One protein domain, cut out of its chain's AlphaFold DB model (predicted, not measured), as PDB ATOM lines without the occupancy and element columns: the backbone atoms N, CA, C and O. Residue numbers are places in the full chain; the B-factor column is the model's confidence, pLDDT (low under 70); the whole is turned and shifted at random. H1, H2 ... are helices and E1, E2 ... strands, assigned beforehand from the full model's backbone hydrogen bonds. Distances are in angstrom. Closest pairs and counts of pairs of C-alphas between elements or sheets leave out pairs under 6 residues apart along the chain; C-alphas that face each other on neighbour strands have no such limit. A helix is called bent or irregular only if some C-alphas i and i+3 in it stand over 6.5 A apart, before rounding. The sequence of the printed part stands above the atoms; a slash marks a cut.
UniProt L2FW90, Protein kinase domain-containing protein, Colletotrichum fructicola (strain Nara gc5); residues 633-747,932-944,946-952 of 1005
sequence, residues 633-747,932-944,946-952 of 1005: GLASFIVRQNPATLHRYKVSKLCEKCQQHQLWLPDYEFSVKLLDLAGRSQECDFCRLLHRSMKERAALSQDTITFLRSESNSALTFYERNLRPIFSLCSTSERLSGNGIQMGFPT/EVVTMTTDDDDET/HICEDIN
ATOM      1  N   GLY A 633     153.859 254.033 245.783       82.88
ATOM      2  CA  GLY A 633     154.587 252.999 245.047       82.88
ATOM      3  C   GLY A 633     155.804 253.551 244.300       82.88
ATOM      4  O   GLY A 633     156.887 252.970 244.373       82.88
ATOM      5  N   LEU A 634     155.642 254.686 243.613       87.19
ATOM      6  CA  LEU A 634     156.746 255.370 242.940       87.19
ATOM      7  C   LEU A 634     157.710 255.986 243.960       87.19
ATOM      8  O   LEU A 634     158.927 255.851 243.822       87.19
ATOM      9  N   ALA A 635     157.162 256.635 244.988       88.38
ATOM     10  CA  ALA A 635     157.941 257.307 246.017       88.38
ATOM     11  C   ALA A 635     158.866 256.343 246.768       88.38
ATOM     12  O   ALA A 635     160.067 256.598 246.859       88.38
ATOM     13  N   SER A 636     158.343 255.209 247.249       85.19
ATOM     14  CA  SER A 636     159.135 254.196 247.961       85.19
ATOM     15  C   SER A 636     160.285 253.674 247.092       85.19
ATOM     16  O   SER A 636     161.418 253.561 247.560       85.19
ATOM     17  N   PHE A 637     160.040 253.438 245.798       88.00
ATOM     18  CA  PHE A 637     161.075 252.985 244.870       88.00
ATOM     19  C   PHE A 637     162.180 254.034 244.663       88.00
ATOM     20  O   PHE A 637     163.361 253.733 244.853       88.00
ATOM     21  N   ILE A 638     161.811 255.270 244.312       91.69
ATOM     22  CA  ILE A 638     162.777 256.323 243.967       91.69
ATOM     23  C   ILE A 638     163.550 256.805 245.201       91.69
ATOM     24  O   ILE A 638     164.772 256.949 245.131       91.69
ATOM     25  N   VAL A 639     162.875 257.027 246.334       88.81
ATOM     26  CA  VAL A 639     163.508 257.549 247.557       88.81
ATOM     27  C   VAL A 639     164.510 256.540 248.127       88.81
ATOM     28  O   VAL A 639     165.641 256.920 248.431       88.81
ATOM     29  N   ARG A 640     164.165 255.242 248.189       85.12
ATOM     30  CA  ARG A 640     165.073 254.192 248.699       85.12
ATOM     31  C   ARG A 640     166.343 254.032 247.864       85.12
ATOM     32  O   ARG A 640     167.398 253.730 248.416       85.12
ATOM     33  N   GLN A 641     166.256 254.209 246.546       86.06
ATOM     34  CA  GLN A 641     167.407 254.061 245.647       86.06
ATOM     35  C   GLN A 641     168.314 255.293 245.604       86.06
ATOM     36  O   GLN A 641     169.441 255.204 245.120       86.06
ATOM     37  N   ASN A 642     167.854 256.432 246.127       84.81
ATOM     38  CA  ASN A 642     168.579 257.698 246.072       84.81
ATOM     39  C   ASN A 642     168.825 258.297 247.470       84.81
ATOM     40  O   ASN A 642     168.520 259.472 247.698       84.81
ATOM     41  N   PRO A 643     169.432 257.549 248.414       71.12
ATOM     42  CA  PRO A 643     169.671 258.050 249.764       71.12
ATOM     43  C   PRO A 643     170.671 259.214 249.789       71.12
ATOM     44  O   PRO A 643     170.649 260.027 250.704       71.12
ATOM     45  N   ALA A 644     171.538 259.339 248.777       67.06
ATOM     46  CA  ALA A 644     172.487 260.450 248.660       67.06
ATOM     47  C   ALA A 644     171.812 261.800 248.347       67.06
ATOM     48  O   ALA A 644     172.383 262.851 248.631       67.06
ATOM     49  N   THR A 645     170.594 261.778 247.796       71.19
ATOM     50  CA  THR A 645     169.781 262.974 247.522       71.19
ATOM     51  C   THR A 645     169.095 263.498 248.795       71.19
ATOM     52  O   THR A 645     168.491 264.570 248.802       71.19
ATOM     53  N   LEU A 646     169.229 262.767 249.907       65.38
ATOM     54  CA  LEU A 646     168.789 263.185 251.229       65.38
ATOM     55  C   LEU A 646     169.811 264.162 251.814       65.38
ATOM     56  O   LEU A 646     170.841 263.780 252.370       65.38
ATOM     57  N   HIS A 647     169.514 265.455 251.741       62.34
ATOM     58  CA  HIS A 647     170.157 266.388 252.654       62.34
ATOM     59  C   HIS A 647     169.714 266.035 254.080       62.34
ATOM     60  O   HIS A 647     168.527 265.831 254.325       62.34
ATOM     61  N   ARG A 648     170.640 265.963 255.048       64.94
ATOM     62  CA  ARG A 648     170.248 265.979 256.466       64.94
ATOM     63  C   ARG A 648     169.643 267.349 256.753       64.94
ATOM     64  O   ARG A 648     170.369 268.307 257.024       64.94
ATOM     65  N   TYR A 649     168.327 267.452 256.616       75.50
ATOM     66  CA  TYR A 649     167.594 268.665 256.937       75.50
ATOM     67  C   TYR A 649     167.740 268.932 258.427       75.50
ATOM     68  O   TYR A 649     167.506 268.056 259.259       75.50
ATOM     69  N   LYS A 650     168.186 270.140 258.765       81.81
ATOM     70  CA  LYS A 650     168.238 270.564 260.160       81.81
ATOM     71  C   LYS A 650     166.808 270.762 260.648       81.81
ATOM     72  O   LYS A 650     166.006 271.366 259.936       81.81
ATOM     73  N   VAL A 651     166.526 270.285 261.857       86.75
ATOM     74  CA  VAL A 651     165.270 270.575 262.555       86.75
ATOM     75  C   VAL A 651     165.076 272.090 262.594       86.75
ATOM     76  O   VAL A 651     166.013 272.840 262.888       86.75
ATOM     77  N   SER A 652     163.882 272.541 262.220       92.94
ATOM     78  CA  SER A 652     163.559 273.960 262.122       92.94
ATOM     79  C   SER A 652     163.479 274.613 263.500       92.94
ATOM     80  O   SER A 652     163.165 273.971 264.500       92.94
ATOM     81  N   LYS A 653     163.727 275.925 263.565       94.62
ATOM     82  CA  LYS A 653     163.566 276.689 264.804       94.62
ATOM     83  C   LYS A 653     162.077 276.941 265.037       94.62
ATOM     84  O   LYS A 653     161.438 277.648 264.259       94.62
ATOM     85  N   LEU A 654     161.519 276.384 266.110       94.31
ATOM     86  CA  LEU A 654     160.096 276.488 266.448       94.31
ATOM     87  C   LEU A 654     159.886 277.219 267.778       94.31
ATOM     88  O   LEU A 654     160.666 277.032 268.709       94.31
ATOM     89  N   CYS A 655     158.812 278.005 267.889       94.00
ATOM     90  CA  CYS A 655     158.354 278.529 269.185       94.00
ATOM     91  C   CYS A 655     157.677 277.432 270.020       94.00
ATOM     92  O   CYS A 655     157.182 276.459 269.454       94.00
ATOM     93  N   GLU A 656     157.566 277.637 271.335       90.75
ATOM     94  CA  GLU A 656     156.968 276.681 272.286       90.75
ATOM     95  C   GLU A 656     155.591 276.162 271.832       90.75
ATOM     96  O   GLU A 656     155.363 274.960 271.782       90.75
ATOM     97  N   LYS A 657     154.702 277.050 271.363       89.69
ATOM     98  CA  LYS A 657     153.385 276.645 270.837       89.69
ATOM     99  C   LYS A 657     153.471 275.757 269.592       89.69
ATOM    100  O   LYS A 657     152.641 274.879 269.418       89.69
ATOM    101  N   CYS A 658     154.438 276.000 268.704       92.06
ATOM    102  CA  CYS A 658     154.589 275.202 267.486       92.06
ATOM    103  C   CYS A 658     155.251 273.847 267.744       92.06
ATOM    104  O   CYS A 658     155.023 272.929 266.968       92.06
ATOM    105  N   GLN A 659     156.039 273.725 268.816       90.25
ATOM    106  CA  GLN A 659     156.609 272.448 269.258       90.25
ATOM    107  C   GLN A 659     155.529 271.504 269.804       90.25
ATOM    108  O   GLN A 659     155.665 270.299 269.684       90.25
ATOM    109  N   GLN A 660     154.432 272.047 270.339       88.81
ATOM    110  CA  GLN A 660     153.308 271.271 270.879       88.81
ATOM    111  C   GLN A 660     152.364 270.707 269.799       88.81
ATOM    112  O   GLN A 660     151.416 269.993 270.128       88.81
ATOM    113  N   HIS A 661     152.556 271.050 268.517       90.00
ATOM    114  CA  HIS A 661     151.670 270.574 267.456       90.00
ATOM    115  C   HIS A 661     152.045 269.171 266.977       90.00
ATOM    116  O   HIS A 661     153.079 268.980 266.339       90.00
ATOM    117  N   GLN A 662     151.135 268.217 267.172       89.12
ATOM    118  CA  GLN A 662     151.295 266.826 266.747       89.12
ATOM    119  C   GLN A 662     150.821 266.611 265.302       89.12
ATOM    120  O   GLN A 662     149.950 265.793 265.016       89.12
ATOM    121  N   LEU A 663     151.401 267.364 264.361       89.19
ATOM    122  CA  LEU A 663     150.996 267.363 262.944       89.19
ATOM    123  C   LEU A 663     151.219 266.023 262.235       89.19
ATOM    124  O   LEU A 663     150.729 265.834 261.127       89.19
ATOM    125  N   TRP A 664     151.960 265.097 262.842       87.06
ATOM    126  CA  TRP A 664     152.114 263.741 262.329       87.06
ATOM    127  C   TRP A 664     150.920 262.838 262.641       87.06
ATOM    128  O   TRP A 664     150.826 261.757 262.068       87.06
ATOM    129  N   LEU A 665     149.998 263.241 263.517       86.12
ATOM    130  CA  LEU A 665     148.777 262.484 263.781       86.12
ATOM    131  C   LEU A 665     147.715 262.774 262.710       86.12
ATOM    132  O   LEU A 665     147.615 263.914 262.236       86.12
ATOM    133  N   PRO A 666     146.969 261.755 262.246       81.88
ATOM    134  CA  PRO A 666     145.828 261.969 261.359       81.88
ATOM    135  C   PRO A 666     144.727 262.765 262.079       81.88
ATOM    136  O   PRO A 666     144.660 262.763 263.306       81.88
ATOM    137  N   ASP A 667     143.890 263.463 261.311       80.81
ATOM    138  CA  ASP A 667     142.769 264.292 261.797       80.81
ATOM    139  C   ASP A 667     143.151 265.353 262.846       80.81
ATOM    140  O   ASP A 667     142.348 265.752 263.689       80.81
ATOM    141  N   TYR A 668     144.389 265.847 262.776       87.00
ATOM    142  CA  TYR A 668     144.877 266.887 263.672       87.00
ATOM    143  C   TYR A 668     144.389 268.274 263.231       87.00
ATOM    144  O   TYR A 668     144.642 268.712 262.102       87.00
ATOM    145  N   GLU A 669     143.731 268.987 264.143       87.56
ATOM    146  CA  GLU A 669     143.200 270.333 263.933       87.56
ATOM    147  C   GLU A 669     143.853 271.334 264.891       87.56
ATOM    148  O   GLU A 669     144.017 271.070 266.084       87.56
ATOM    149  N   PHE A 670     144.206 272.515 264.386       90.00
ATOM    150  CA  PHE A 670     144.668 273.616 265.226       90.00
ATOM    151  C   PHE A 670     144.269 274.975 264.654       90.00
ATOM    152  O   PHE A 670     144.130 275.147 263.446       90.00
ATOM    153  N   SER A 671     144.107 275.969 265.530       89.25
ATOM    154  CA  SER A 671     143.707 277.326 265.144       89.25
ATOM    155  C   SER A 671     144.723 278.373 265.592       89.25
ATOM    156  O   SER A 671     145.263 278.301 266.696       89.25
ATOM    157  N   VAL A 672     144.978 279.370 264.745       88.19
ATOM    158  CA  VAL A 672     145.938 280.456 265.001       88.19
ATOM    159  C   VAL A 672     145.420 281.787 264.462       88.19
ATOM    160  O   VAL A 672     144.805 281.834 263.403       88.19
ATOM    161  N   LYS A 673     145.689 282.894 265.162       86.62
ATOM    162  CA  LYS A 673     145.381 284.242 264.654       86.62
ATOM    163  C   LYS A 673     146.500 284.753 263.755       86.62
ATOM    164  O   LYS A 673     147.676 284.555 264.072       86.62
ATOM    165  N   LEU A 674     146.160 285.470 262.680       84.81
ATOM    166  CA  LEU A 674     147.171 286.011 261.759       84.81
ATOM    167  C   LEU A 674     148.150 286.970 262.464       84.81
ATOM    168  O   LEU A 674     149.358 286.878 262.245       84.81
ATOM    169  N   LEU A 675     147.656 287.828 263.364       87.38
ATOM    170  CA  LEU A 675     148.485 288.722 264.182       87.38
ATOM    171  C   LEU A 675     149.505 287.954 265.041       87.38
ATOM    172  O   LEU A 675     150.670 288.347 265.124       87.38
ATOM    173  N   ASP A 676     149.097 286.825 265.625       87.75
ATOM    174  CA  ASP A 676     149.975 285.993 266.454       87.75
ATOM    175  C   ASP A 676     151.057 285.304 265.615       87.75
ATOM    176  O   ASP A 676     152.167 285.063 266.098       87.75
ATOM    177  N   LEU A 677     150.735 284.941 264.370       89.75
ATOM    178  CA  LEU A 677     151.712 284.409 263.421       89.75
ATOM    179  C   LEU A 677     152.713 285.492 263.011       89.75
ATOM    180  O   LEU A 677     153.917 285.235 263.016       89.75
ATOM    181  N   ALA A 678     152.234 286.707 262.724       87.44
ATOM    182  CA  ALA A 678     153.072 287.846 262.362       87.44
ATOM    183  C   ALA A 678     154.108 288.146 263.456       87.44
ATOM    184  O   ALA A 678     155.306 288.196 263.164       87.44
ATOM    185  N   GLY A 679     153.663 288.245 264.715       88.69
ATOM    186  CA  GLY A 679     154.533 288.526 265.861       88.69
ATOM    187  C   GLY A 679     155.609 287.461 266.104       88.69
ATOM    188  O   GLY A 679     156.716 287.791 266.517       88.69
ATOM    189  N   ARG A 680     155.325 286.189 265.792       92.62
ATOM    190  CA  ARG A 680     156.254 285.060 266.005       92.62
ATOM    191  C   ARG A 680     157.084 284.685 264.775       92.62
ATOM    192  O   ARG A 680     158.009 283.880 264.882       92.62
ATOM    193  N   SER A 681     156.785 285.258 263.609       91.81
ATOM    194  CA  SER A 681     157.419 284.914 262.324       91.81
ATOM    195  C   SER A 681     158.933 285.168 262.274       91.81
ATOM    196  O   SER A 681     159.637 284.564 261.463       91.81
ATOM    197  N   GLN A 682     159.460 286.038 263.137       90.94
ATOM    198  CA  GLN A 682     160.898 286.313 263.199       90.94
ATOM    199  C   GLN A 682     161.673 285.191 263.902       90.94
ATOM    200  O   GLN A 682     162.810 284.906 263.536       90.94
ATOM    201  N   GLU A 683     161.045 284.487 264.845       93.50
ATOM    202  CA  GLU A 683     161.723 283.526 265.723       93.50
ATOM    203  C   GLU A 683     161.298 282.069 265.506       93.50
ATOM    204  O   GLU A 683     161.982 281.170 265.991       93.50
ATOM    205  N   CYS A 684     160.208 281.833 264.769       95.81
ATOM    206  CA  CYS A 684     159.660 280.511 264.478       95.81
ATOM    207  C   CYS A 684     159.467 280.314 262.969       95.81
ATOM    208  O   CYS A 684     158.673 281.017 262.337       95.81
ATOM    209  N   ASP A 685     160.151 279.320 262.405       94.31
ATOM    210  CA  ASP A 685     160.108 278.992 260.979       94.31
ATOM    211  C   ASP A 685     158.709 278.531 260.548       94.31
ATOM    212  O   ASP A 685     158.221 278.950 259.500       94.31
ATOM    213  N   PHE A 686     158.008 277.761 261.391       94.75
ATOM    214  CA  PHE A 686     156.634 277.344 261.102       94.75
ATOM    215  C   PHE A 686     155.653 278.521 261.130       94.75
ATOM    216  O   PHE A 686     154.855 278.677 260.209       94.75
ATOM    217  N   CYS A 687     155.756 279.423 262.115       94.44
ATOM    218  CA  CYS A 687     154.941 280.641 262.122       94.44
ATOM    219  C   CYS A 687     155.228 281.521 260.903       94.44
ATOM    220  O   CYS A 687     154.303 282.129 260.373       94.44
ATOM    221  N   ARG A 688     156.486 281.590 260.446       94.31
ATOM    222  CA  ARG A 688     156.864 282.334 259.240       94.31
ATOM    223  C   ARG A 688     156.211 281.747 257.990       94.31
ATOM    224  O   ARG A 688     155.639 282.510 257.212       94.31
ATOM    225  N   LEU A 689     156.256 280.421 257.843       92.25
ATOM    226  CA  LEU A 689     155.632 279.694 256.736       92.25
ATOM    227  C   LEU A 689     154.106 279.894 256.718       92.25
ATOM    228  O   LEU A 689     153.540 280.282 255.692       92.25
ATOM    229  N   LEU A 690     153.444 279.717 257.870       91.00
ATOM    230  CA  LEU A 690     152.002 279.939 258.021       91.00
ATOM    231  C   LEU A 690     151.621 281.400 257.746       91.00
ATOM    232  O   LEU A 690     150.697 281.661 256.981       91.00
ATOM    233  N   HIS A 691     152.344 282.364 258.329       89.69
ATOM    234  CA  HIS A 691     152.064 283.790 258.149       89.69
ATOM    235  C   HIS A 691     152.161 284.192 256.681       89.69
ATOM    236  O   HIS A 691     151.256 284.842 256.171       89.69
ATOM    237  N   ARG A 692     153.233 283.795 255.984       86.25
ATOM    238  CA  ARG A 692     153.419 284.139 254.570       86.25
ATOM    239  C   ARG A 692     152.303 283.566 253.701       86.25
ATOM    240  O   ARG A 692     151.763 284.292 252.876       86.25
ATOM    241  N   SER A 693     151.934 282.309 253.935       82.31
ATOM    242  CA  SER A 693     150.897 281.623 253.154       82.31
ATOM    243  C   SER A 693     149.501 282.205 253.387       82.31
ATOM    244  O   SER A 693     148.656 282.156 252.497       82.31
ATOM    245  N   MET A 694     149.262 282.783 254.569       83.06
ATOM    246  CA  MET A 694     147.955 283.312 254.960       83.06
ATOM    247  C   MET A 694     147.821 284.832 254.855       83.06
ATOM    248  O   MET A 694     146.699 285.321 254.796       83.06
ATOM    249  N   LYS A 695     148.922 285.596 254.800       79.50
ATOM    250  CA  LYS A 695     148.898 287.072 254.809       79.50
ATOM    251  C   LYS A 695     148.069 287.666 253.669       79.50
ATOM    252  O   LYS A 695     147.380 288.652 253.885       79.50
ATOM    253  N   GLU A 696     148.148 287.078 252.479       68.12
ATOM    254  CA  GLU A 696     147.394 287.523 251.295       68.12
ATOM    255  C   GLU A 696     146.000 286.881 251.202       68.12
ATOM    256  O   GLU A 696     145.182 287.305 250.393       68.12
ATOM    257  N   ARG A 697     145.725 285.862 252.031       70.69
ATOM    258  CA  ARG A 697     144.460 285.107 252.045       70.69
ATOM    259  C   ARG A 697     143.506 285.550 253.155       70.69
ATOM    260  O   ARG A 697     142.312 285.291 253.061       70.69
ATOM    261  N   ALA A 698     144.018 286.174 254.213       63.34
ATOM    262  CA  ALA A 698     143.223 286.689 255.320       63.34
ATOM    263  C   ALA A 698     142.661 288.080 254.992       63.34
ATOM    264  O   ALA A 698     143.377 288.931 254.461       63.34
ATOM    265  N   ALA A 699     141.394 288.324 255.337       56.78
ATOM    266  CA  ALA A 699     140.750 289.617 255.109       56.78
ATOM    267  C   ALA A 699     141.194 290.649 256.153       56.78
ATOM    268  O   ALA A 699     141.385 291.823 255.831       56.78
ATOM    269  N   LEU A 700     141.380 290.210 257.404       69.00
ATOM    270  CA  LEU A 700     141.806 291.047 258.520       69.00
ATOM    271  C   LEU A 700     142.927 290.375 259.319       69.00
ATOM    272  O   LEU A 700     142.998 289.159 259.474       69.00
ATOM    273  N   SER A 701     143.792 291.185 259.932       70.00
ATOM    274  CA  SER A 701     144.897 290.679 260.759       70.00
ATOM    275  C   SER A 701     144.445 289.964 262.038       70.00
ATOM    276  O   SER A 701     145.249 289.282 262.670       70.00
ATOM    277  N   GLN A 702     143.187 290.130 262.451       74.94
ATOM    278  CA  GLN A 702     142.626 289.497 263.650       74.94
ATOM    279  C   GLN A 702     141.919 288.162 263.370       74.94
ATOM    280  O   GLN A 702     141.502 287.503 264.325       74.94
ATOM    281  N   ASP A 703     141.819 287.746 262.104       72.00
ATOM    282  CA  ASP A 703     141.133 286.513 261.721       72.00
ATOM    283  C   ASP A 703     141.799 285.289 262.364       72.00
ATOM    284  O   ASP A 703     143.029 285.160 262.401       72.00
ATOM    285  N   THR A 704     140.961 284.393 262.892       81.94
ATOM    286  CA  THR A 704     141.387 283.083 263.393       81.94
ATOM    287  C   THR A 704     141.314 282.086 262.251       81.94
ATOM    288  O   THR A 704     140.266 281.911 261.638       81.94
ATOM    289  N   ILE A 705     142.440 281.446 261.966       81.69
ATOM    290  CA  ILE A 705     142.607 280.508 260.864       81.69
ATOM    291  C   ILE A 705     142.716 279.113 261.458       81.69
ATOM    292  O   ILE A 705     143.621 278.850 262.251       81.69
ATOM    293  N   THR A 706     141.808 278.232 261.053       84.69
ATOM    294  CA  THR A 706     141.791 276.823 261.452       84.69
ATOM    295  C   THR A 706     142.411 275.969 260.359       84.69
ATOM    296  O   THR A 706     141.964 276.002 259.209       84.69
ATOM    297  N   PHE A 707     143.433 275.207 260.735       85.88
ATOM    298  CA  PHE A 707     144.119 274.239 259.897       85.88
ATOM    299  C   PHE A 707     143.687 272.827 260.270       85.88
ATOM    300  O   PHE A 707     143.596 272.507 261.454       85.88
ATOM    301  N   LEU A 708     143.476 271.989 259.259       83.38
ATOM    302  CA  LEU A 708     143.125 270.583 259.418       83.38
ATOM    303  C   LEU A 708     144.080 269.717 258.599       83.38
ATOM    304  O   LEU A 708     144.344 269.995 257.428       83.38
ATOM    305  N   ARG A 709     144.558 268.637 259.205       83.38
ATOM    306  CA  ARG A 709     145.209 267.529 258.510       83.38
ATOM    307  C   ARG A 709     144.263 266.337 258.502       83.38
ATOM    308  O   ARG A 709     144.048 265.764 259.555       83.38
ATOM    309  N   SER A 710     143.709 265.954 257.355       67.69
ATOM    310  CA  SER A 710     142.813 264.785 257.266       67.69
ATOM    311  C   SER A 710     143.590 263.463 257.272       67.69
ATOM    312  O   SER A 710     144.670 263.391 256.696       67.69
ATOM    313  N   GLU A 711     143.007 262.403 257.840       62.91
ATOM    314  CA  GLU A 711     143.509 261.017 257.782       62.91
ATOM    315  C   GLU A 711     143.832 260.537 256.354       62.91
ATOM    316  O   GLU A 711     144.795 259.807 256.132       62.91
ATOM    317  N   SER A 712     143.057 260.992 255.367       57.28
ATOM    318  CA  SER A 712     143.150 260.538 253.971       57.28
ATOM    319  C   SER A 712     144.168 261.293 253.109       57.28
ATOM    320  O   SER A 712     144.374 260.918 251.955       57.28
ATOM    321  N   ASN A 713     144.797 262.352 253.633       64.50
ATOM    322  CA  ASN A 713     145.651 263.233 252.843       64.50
ATOM    323  C   ASN A 713     146.942 263.590 253.583       64.50
ATOM    324  O   ASN A 713     146.932 264.063 254.719       64.50
ATOM    325  N   SER A 714     148.070 263.477 252.887       74.88
ATOM    326  CA  SER A 714     149.387 263.928 253.343       74.88
ATOM    327  C   SER A 714     149.509 265.458 253.305       74.88
ATOM    328  O   SER A 714     150.520 265.997 252.870       74.88
ATOM    329  N   ALA A 715     148.477 266.198 253.717       83.50
ATOM    330  CA  ALA A 715     148.387 267.635 253.505       83.50
ATOM    331  C   ALA A 715     147.677 268.384 254.639       83.50
ATOM    332  O   ALA A 715     146.765 267.863 255.278       83.50
ATOM    333  N   LEU A 716     148.076 269.643 254.834       84.25
ATOM    334  CA  LEU A 716     147.385 270.621 255.671       84.25
ATOM    335  C   LEU A 716     146.500 271.520 254.804       84.25
ATOM    336  O   LEU A 716     146.973 272.145 253.847       84.25
ATOM    337  N   THR A 717     145.229 271.618 255.177       78.81
ATOM    338  CA  THR A 717     144.221 272.495 254.565       78.81
ATOM    339  C   THR A 717     143.771 273.565 255.567       78.81
ATOM    340  O   THR A 717     144.065 273.467 256.757       78.81
ATOM    341  N   PHE A 718     143.082 274.607 255.096       73.00
ATOM    342  CA  PHE A 718     142.456 275.636 255.938       73.00
ATOM    343  C   PHE A 718     140.980 275.808 255.557       73.00
ATOM    344  O   PHE A 718     140.678 275.731 254.372       73.00
ATOM    345  N   TYR A 719     140.121 275.999 256.572       51.84
ATOM    346  CA  TYR A 719     138.658 276.255 256.593       51.84
ATOM    347  C   TYR A 719     137.805 275.885 255.344       51.84
ATOM    348  O   TYR A 719     138.007 276.406 254.258       51.84
ATOM    349  N   GLU A 720     136.743 275.087 255.567       46.06
ATOM    350  CA  GLU A 720     135.854 274.383 254.606       46.06
ATOM    351  C   GLU A 720     136.448 273.069 254.041       46.06
ATOM    352  O   GLU A 720     137.451 273.054 253.335       46.06
ATOM    353  N   ARG A 721     135.799 271.931 254.352       37.62
ATOM    354  CA  ARG A 721     136.246 270.532 254.127       37.62
ATOM    355  C   ARG A 721     136.439 270.100 252.650       37.62
ATOM    356  O   ARG A 721     136.420 268.908 252.376       37.62
ATOM    357  N   ASN A 722     136.620 271.024 251.703       42.84
ATOM    358  CA  ASN A 722     136.717 270.755 250.259       42.84
ATOM    359  C   ASN A 722     137.712 271.662 249.488       42.84
ATOM    360  O   ASN A 722     137.567 271.823 248.275       42.84
ATOM    361  N   LEU A 723     138.715 272.262 250.143       54.59
ATOM    362  CA  LEU A 723     139.689 273.150 249.484       54.59
ATOM    363  C   LEU A 723     141.082 272.531 249.294       54.59
ATOM    364  O   LEU A 723     141.485 271.613 250.008       54.59
ATOM    365  N   ARG A 724     141.800 273.066 248.291       61.88
ATOM    366  CA  ARG A 724     143.162 272.671 247.900       61.88
ATOM    367  C   ARG A 724     144.119 272.663 249.108       61.88
ATOM    368  O   ARG A 724     144.061 273.592 249.921       61.88
ATOM    369  N   PRO A 725     145.021 271.670 249.197       76.06
ATOM    370  CA  PRO A 725     146.152 271.695 250.121       76.06
ATOM    371  C   PRO A 725     146.889 273.040 250.118       76.06
ATOM    372  O   PRO A 725     147.073 273.655 249.071       76.06
ATOM    373  N   ILE A 726     147.315 273.507 251.294       81.06
ATOM    374  CA  ILE A 726     148.276 274.621 251.390       81.06
ATOM    375  C   ILE A 726     149.687 274.073 251.547       81.06
ATOM    376  O   ILE A 726     150.637 274.602 250.974       81.06
ATOM    377  N   PHE A 727     149.819 273.019 252.352       88.94
ATOM    378  CA  PHE A 727     151.094 272.372 252.599       88.94
ATOM    379  C   PHE A 727     150.969 270.875 252.382       88.94
ATOM    380  O   PHE A 727     149.996 270.266 252.822       88.94
ATOM    381  N   SER A 728     151.987 270.287 251.766       89.75
ATOM    382  CA  SER A 728     152.177 268.841 251.698       89.75
ATOM    383  C   SER A 728     153.131 268.401 252.805       89.75
ATOM    384  O   SER A 728     154.166 269.036 253.020       89.75
ATOM    385  N   LEU A 729     152.823 267.295 253.461       91.12
ATOM    386  CA  LEU A 729     153.673 266.634 254.432       91.12
ATOM    387  C   LEU A 729     154.347 265.446 253.762       91.12
ATOM    388  O   LEU A 729     153.680 264.572 253.211       91.12
ATOM    389  N   CYS A 730     155.670 265.398 253.852       90.38
ATOM    390  CA  CYS A 730     156.426 264.248 253.391       90.38
ATOM    391  C   CYS A 730     157.479 263.809 254.404       90.38
ATOM    392  O   CYS A 730     157.924 264.588 255.250       90.38
ATOM    393  N   SER A 731     157.882 262.548 254.308       88.94
ATOM    394  CA  SER A 731     159.036 262.007 255.009       88.94
ATOM    395  C   SER A 731     159.925 261.244 254.037       88.94
ATOM    396  O   SER A 731     159.525 260.844 252.946       88.94
ATOM    397  N   THR A 732     161.166 261.064 254.452       83.75
ATOM    398  CA  THR A 732     162.150 260.228 253.764       83.75
ATOM    399  C   THR A 732     162.236 258.834 254.400       83.75
ATOM    400  O   THR A 732     162.960 257.973 253.903       83.75
ATOM    401  N   SER A 733     161.470 258.614 255.477       80.44
ATOM    402  CA  SER A 733     161.320 257.372 256.230       80.44
ATOM    403  C   SER A 733     159.899 256.835 256.072       80.44
ATOM    404  O   SER A 733     158.919 257.569 256.195       80.44
ATOM    405  N   GLU A 734     159.774 255.529 255.848       81.62
ATOM    406  CA  GLU A 734     158.470 254.871 255.688       81.62
ATOM    407  C   GLU A 734     157.740 254.643 257.014       81.62
ATOM    408  O   GLU A 734     156.572 254.262 257.023       81.62
ATOM    409  N   ARG A 735     158.407 254.882 258.150       84.06
ATOM    410  CA  ARG A 735     157.822 254.683 259.484       84.06
ATOM    411  C   ARG A 735     156.585 255.553 259.704       84.06
ATOM    412  O   ARG A 735     155.642 255.114 260.351       84.06
ATOM    413  N   LEU A 736     156.558 256.742 259.100       84.81
ATOM    414  CA  LEU A 736     155.437 257.681 259.197       84.81
ATOM    415  C   LEU A 736     154.368 257.480 258.113       84.81
ATOM    416  O   LEU A 736     153.333 258.151 258.142       84.81
ATOM    417  N   SER A 737     154.562 256.544 257.178       82.62
ATOM    418  CA  SER A 737     153.558 256.243 256.150       82.62
ATOM    419  C   SER A 737     152.270 255.674 256.746       82.62
ATOM    420  O   SER A 737     151.191 255.967 256.236       82.62
ATOM    421  N   GLY A 738     152.355 254.957 257.876       78.38
ATOM    422  CA  GLY A 738     151.183 254.491 258.630       78.38
ATOM    423  C   GLY A 738     150.300 255.623 259.166       78.38
ATOM    424  O   GLY A 738     149.109 255.424 259.378       78.38
ATOM    425  N   ASN A 739     150.853 256.830 259.306       82.19
ATOM    426  CA  ASN A 739     150.133 258.020 259.744       82.19
ATOM    427  C   ASN A 739     149.590 258.854 258.569       82.19
ATOM    428  O   ASN A 739     149.171 259.996 258.775       82.19
ATOM    429  N   GLY A 740     149.669 258.353 257.331       81.56
ATOM    430  CA  GLY A 740     149.290 259.093 256.125       81.56
ATOM    431  C   GLY A 740     150.294 260.181 255.719       81.56
ATOM    432  O   GLY A 740     149.928 261.117 255.009       81.56
ATOM    433  N   ILE A 741     151.548 260.132 256.197       87.12
ATOM    434  CA  ILE A 741     152.623 260.997 255.685       87.12
ATOM    435  C   ILE A 741     153.264 260.321 254.479       87.12
ATOM    436  O   ILE A 741     153.796 259.215 254.560       87.12
ATOM    437  N   GLN A 742     153.238 261.024 253.357       87.88
ATOM    438  CA  GLN A 742     153.735 260.513 252.095       87.88
ATOM    439  C   GLN A 742     155.268 260.417 252.077       87.88
ATOM    440  O   GLN A 742     155.972 261.285 252.589       87.88
ATOM    441  N   MET A 743     155.801 259.400 251.404       87.81
ATOM    442  CA  MET A 743     157.226 259.349 251.079       87.81
ATOM    443  C   MET A 743     157.585 260.388 250.007       87.81
ATOM    444  O   MET A 743     156.907 260.491 248.985       87.81
ATOM    445  N   GLY A 744     158.665 261.146 250.193       89.94
ATOM    446  CA  GLY A 744     159.100 262.101 249.176       89.94
ATOM    447  C   GLY A 744     160.324 262.934 249.537       89.94
ATOM    448  O   GLY A 744     160.860 262.856 250.641       89.94
ATOM    449  N   PHE A 745     160.766 263.746 248.575       88.69
ATOM    450  CA  PHE A 745     161.822 264.734 248.784       88.69
ATOM    451  C   PHE A 745     161.198 266.076 249.192       88.69
ATOM    452  O   PHE A 745     160.323 266.575 248.478       88.69
ATOM    453  N   PRO A 746     161.634 266.696 250.303       87.56
ATOM    454  CA  PRO A 746     161.065 267.972 250.731       87.56
ATOM    455  C   PRO A 746     161.512 269.145 249.845       87.56
ATOM    456  O   PRO A 746     160.776 270.117 249.678       87.56
ATOM    457  N   THR A 747     162.689 269.050 249.217       87.06
ATOM    458  CA  THR A 747     163.138 269.976 248.171       87.06
ATOM    459  C   THR A 747     162.958 269.360 246.788       87.06
ATOM    460  O   THR A 747     163.010 268.142 246.613       87.06
ATOM    461  N   GLU A 932     159.599 276.321 250.191       86.88
ATOM    462  CA  GLU A 932     159.834 276.472 251.624       86.88
ATOM    463  C   GLU A 932     159.525 275.170 252.358       86.88
ATOM    464  O   GLU A 932     158.533 274.501 252.068       86.88
ATOM    465  N   VAL A 933     160.392 274.831 253.312       90.88
ATOM    466  CA  VAL A 933     160.338 273.582 254.069       90.88
ATOM    467  C   VAL A 933     160.522 273.882 255.549       90.88
ATOM    468  O   VAL A 933     161.468 274.566 255.940       90.88
ATOM    469  N   VAL A 934     159.647 273.316 256.373       93.69
ATOM    470  CA  VAL A 934     159.797 273.250 257.828       93.69
ATOM    471  C   VAL A 934     159.994 271.794 258.220       93.69
ATOM    472  O   VAL A 934     159.222 270.932 257.814       93.69
ATOM    473  N   THR A 935     161.037 271.518 258.995       92.56
ATOM    474  CA  THR A 935     161.405 270.170 259.434       92.56
ATOM    475  C   THR A 935     161.100 270.008 260.918       92.56
ATOM    476  O   THR A 935     161.578 270.805 261.728       92.56
ATOM    477  N   MET A 936     160.318 268.987 261.263       92.06
ATOM    478  CA  MET A 936     159.876 268.674 262.626       92.06
ATOM    479  C   MET A 936     160.183 267.212 262.966       92.06
ATOM    480  O   MET A 936     160.321 266.384 262.064       92.06
ATOM    481  N   THR A 937     160.285 266.906 264.258       89.62
ATOM    482  CA  THR A 937     160.495 265.552 264.792       89.62
ATOM    483  C   THR A 937     159.260 265.084 265.556       89.62
ATOM    484  O   THR A 937     158.537 265.915 266.105       89.62
ATOM    485  N   THR A 938     158.999 263.777 265.563       87.50
ATOM    486  CA  THR A 938     157.950 263.173 266.397       87.50
ATOM    487  C   THR A 938     158.399 263.042 267.852       87.50
ATOM    488  O   THR A 938     159.596 262.967 268.125       87.50
ATOM    489  N   ASP A 939     157.435 263.001 268.775       80.06
ATOM    490  CA  ASP A 939     157.707 262.926 270.219       80.06
ATOM    491  C   ASP A 939     158.324 261.576 270.647       80.06
ATOM    492  O   ASP A 939     159.165 261.543 271.543       80.06
ATOM    493  N   ASP A 940     157.921 260.473 270.001       64.38
ATOM    494  CA  ASP A 940     158.162 259.113 270.511       64.38
ATOM    495  C   ASP A 940     159.339 258.362 269.847       64.38
ATOM    496  O   ASP A 940     159.864 257.427 270.447       64.38
ATOM    497  N   ASP A 941     159.786 258.762 268.645       61.66
ATOM    498  CA  ASP A 941     160.742 257.974 267.833       61.66
ATOM    499  C   ASP A 941     161.882 258.794 267.180       61.66
ATOM    500  O   ASP A 941     162.645 258.249 266.379       61.66
ATOM    501  N   ASP A 942     162.003 260.099 267.469       75.00
ATOM    502  CA  ASP A 942     162.923 261.034 266.778       75.00
ATOM    503  C   ASP A 942     162.786 261.012 265.231       75.00
ATOM    504  O   ASP A 942     163.674 261.442 264.483       75.00
ATOM    505  N   GLU A 943     161.650 260.533 264.711       85.81
ATOM    506  CA  GLU A 943     161.402 260.460 263.273       85.81
ATOM    507  C   GLU A 943     161.143 261.855 262.717       85.81
ATOM    508  O   GLU A 943     160.389 262.654 263.270       85.81
ATOM    509  N   THR A 944     161.766 262.152 261.580       88.88
ATOM    510  CA  THR A 944     161.688 263.473 260.960       88.88
ATOM    511  C   THR A 944     160.643 263.501 259.845       88.88
ATOM    512  O   THR A 944     160.604 262.624 258.976       88.88
ATOM    513  N   HIS A 946     158.549 266.626 257.107       92.44
ATOM    514  CA  HIS A 946     158.721 267.914 256.460       92.44
ATOM    515  C   HIS A 946     157.382 268.473 256.001       92.44
ATOM    516  O   HIS A 946     156.642 267.816 255.270       92.44
ATOM    517  N   ILE A 947     157.108 269.717 256.378       93.19
ATOM    518  CA  ILE A 947     155.965 270.500 255.915       93.19
ATOM    519  C   ILE A 947     156.469 271.397 254.791       93.19
ATOM    520  O   ILE A 947     157.339 272.241 255.012       93.19
ATOM    521  N   CYS A 948     155.940 271.200 253.591       91.12
ATOM    522  CA  CYS A 948     156.405 271.865 252.379       91.12
ATOM    523  C   CYS A 948     155.261 272.654 251.737       91.12
ATOM    524  O   CYS A 948     154.127 272.183 251.743       91.12
ATOM    525  N   GLU A 949     155.553 273.812 251.139       88.94
ATOM    526  CA  GLU A 949     154.608 274.560 250.282       88.94
ATOM    527  C   GLU A 949     153.980 273.620 249.237       88.94
ATOM    528  O   GLU A 949     154.726 272.982 248.489       88.94
ATOM    529  N   ASP A 950     152.650 273.477 249.195       86.81
ATOM    530  CA  ASP A 950     151.989 272.680 248.156       86.81
ATOM    531  C   ASP A 950     152.029 273.427 246.820       86.81
ATOM    532  O   ASP A 950     151.596 274.572 246.715       86.81
ATOM    533  N   ILE A 951     152.588 272.774 245.804       87.69
ATOM    534  CA  ILE A 951     152.804 273.348 244.466       87.69
ATOM    535  C   ILE A 951     152.094 272.539 243.372       87.69
ATOM    536  O   ILE A 951     152.411 272.665 242.190       87.69
ATOM    537  N   ASN A 952     151.193 271.635 243.765       86.62
ATOM    538  CA  ASN A 952     150.495 270.747 242.848       86.62
ATOM    539  C   ASN A 952     149.323 271.486 242.195       86.62
ATOM    540  O   ASN A 952     148.217 271.538 242.730       86.62
TER     541      ASN A 952
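Overview. This is residues 633 to 747, 932 to 944 and 946 to 952 of the 1005 residues of the protein "Protein kinase domain-containing protein" of Colletotrichum fructicola (strain Nara gc5) (UniProt L2FW90). A six-stranded antiparallel sheet, curled like part of a barrel, wraps round one helix, H4, which folds back on H3 at one end of the domain. H5 and, farthest out, H1 lie toward the opposite end, and the short H2 sits beside H4. The printed part has 135 residues with five named helices and six named strands, in the order H1 H2 E1 H3 H4 E2 E3 E4 H5 E5 E6; the sheet runs E1 E2 E3 E4 E6 E5. The class is mixed, helices and strands, with under half of the printed residues in named elements. The whole is compact, with a radius of gyration of the C-alphas of 14.9 A and spans of 47 by 32 by 27 A.

Along the chain. H1 covers residues 633 to 641, 12.9 A long, and begins with C-alpha 633 at (154.587, 252.999, 245.047). After residues 642 to 655, which hold no named element, comes H2, residues 656 to 659, 5.2 A. E1 is residues 668 to 673, 17.4 A, and H3 follows at once with residues 674 to 680, 10.1 A. H4, the longest helix, is residues 685 to 695, 15.1 A, and begins with C-alpha 685 at (160.108, 278.992, 260.979). E2 is residues 704 to 709, 16.7 A; E3 is residues 715 to 718, 10.3 A; E4 is residues 727 to 731, 13.3 A. H5, residues 734 to 739, 9.8 A, is irregular, but only just: C-alphas 735 and 738 are 6.7 A apart. Beyond the first cut, E5 is residues 933 to 937, 13.4 A; beyond the second, E6 is residues 946 to 949, 10.0 A, ending with C-alpha 949 at (154.608, 274.560, 250.282).

Arrangement. The sheet is strongly twisted, with edge strands E1 and E5. E1 and E2 are antiparallel, at 160 degrees, with N 670 and O 707 3.0 A apart, within hydrogen-bond range. E2, E3 and E4 form a meander, each strand the antiparallel neighbour of the one before, and both steps are hairpins; N 717 and O 708 are 2.9 A apart, N 716 and O 727 also 2.9 A. The pairing of E3 is staggered: residues 715 to 716 pair with E4, residues 716 to 718 with E2. E4 and E6 are antiparallel, with N 946 and O 730 2.8 A apart, and E6 and E5 likewise, with N 947 and O 934 2.8 A apart. H4 is on the sheet, which curls round it, and the two make two layers, a sheet with a helix on one face. The closest C-alphas of H4 and E5 are those of Phe 686 and Val 934, 6.1 A. H3 and H4 form a helical hairpin: they touch, closest at Leu 677 and Cys 687, C-alphas 5.1 A apart, at a shallow tilt of 30 degrees, opposite ways. H3 is only just not on the sheet, with 4 pairs of C-alphas within 10 A. H2 and H4 are close but not clearly touching, C-alphas 658 and 686 being 7.0 A apart. So are H1 and H5, with the C-alphas of Ser 636 and Glu 734 7.8 A apart. H1, H2 and H5 are not on the sheet. In H1, H3 and H4 every O i to N i+4 pair is within hydrogen-bond range; H5 has 0 of 2, but 2 of 3 O i to N i+3 pairs; H2 is too short for an i+4 pair.

Size, cuts and confidence. The C-alphas of Gln 641 and Gln 702, the two farthest apart, are 46.8 A apart. Residues 748 to 931 are not printed, with 8.1 A between C-alphas 747 and 932; residue 945 is not printed, with 7.0 A between C-alphas 944 and 946. Of the links printed whole, the one from H1 to H2 is long. The mean pLDDT of the printed part is 82.3, and 20 residues are under 70, among them 710 to 713 and 719 to 724.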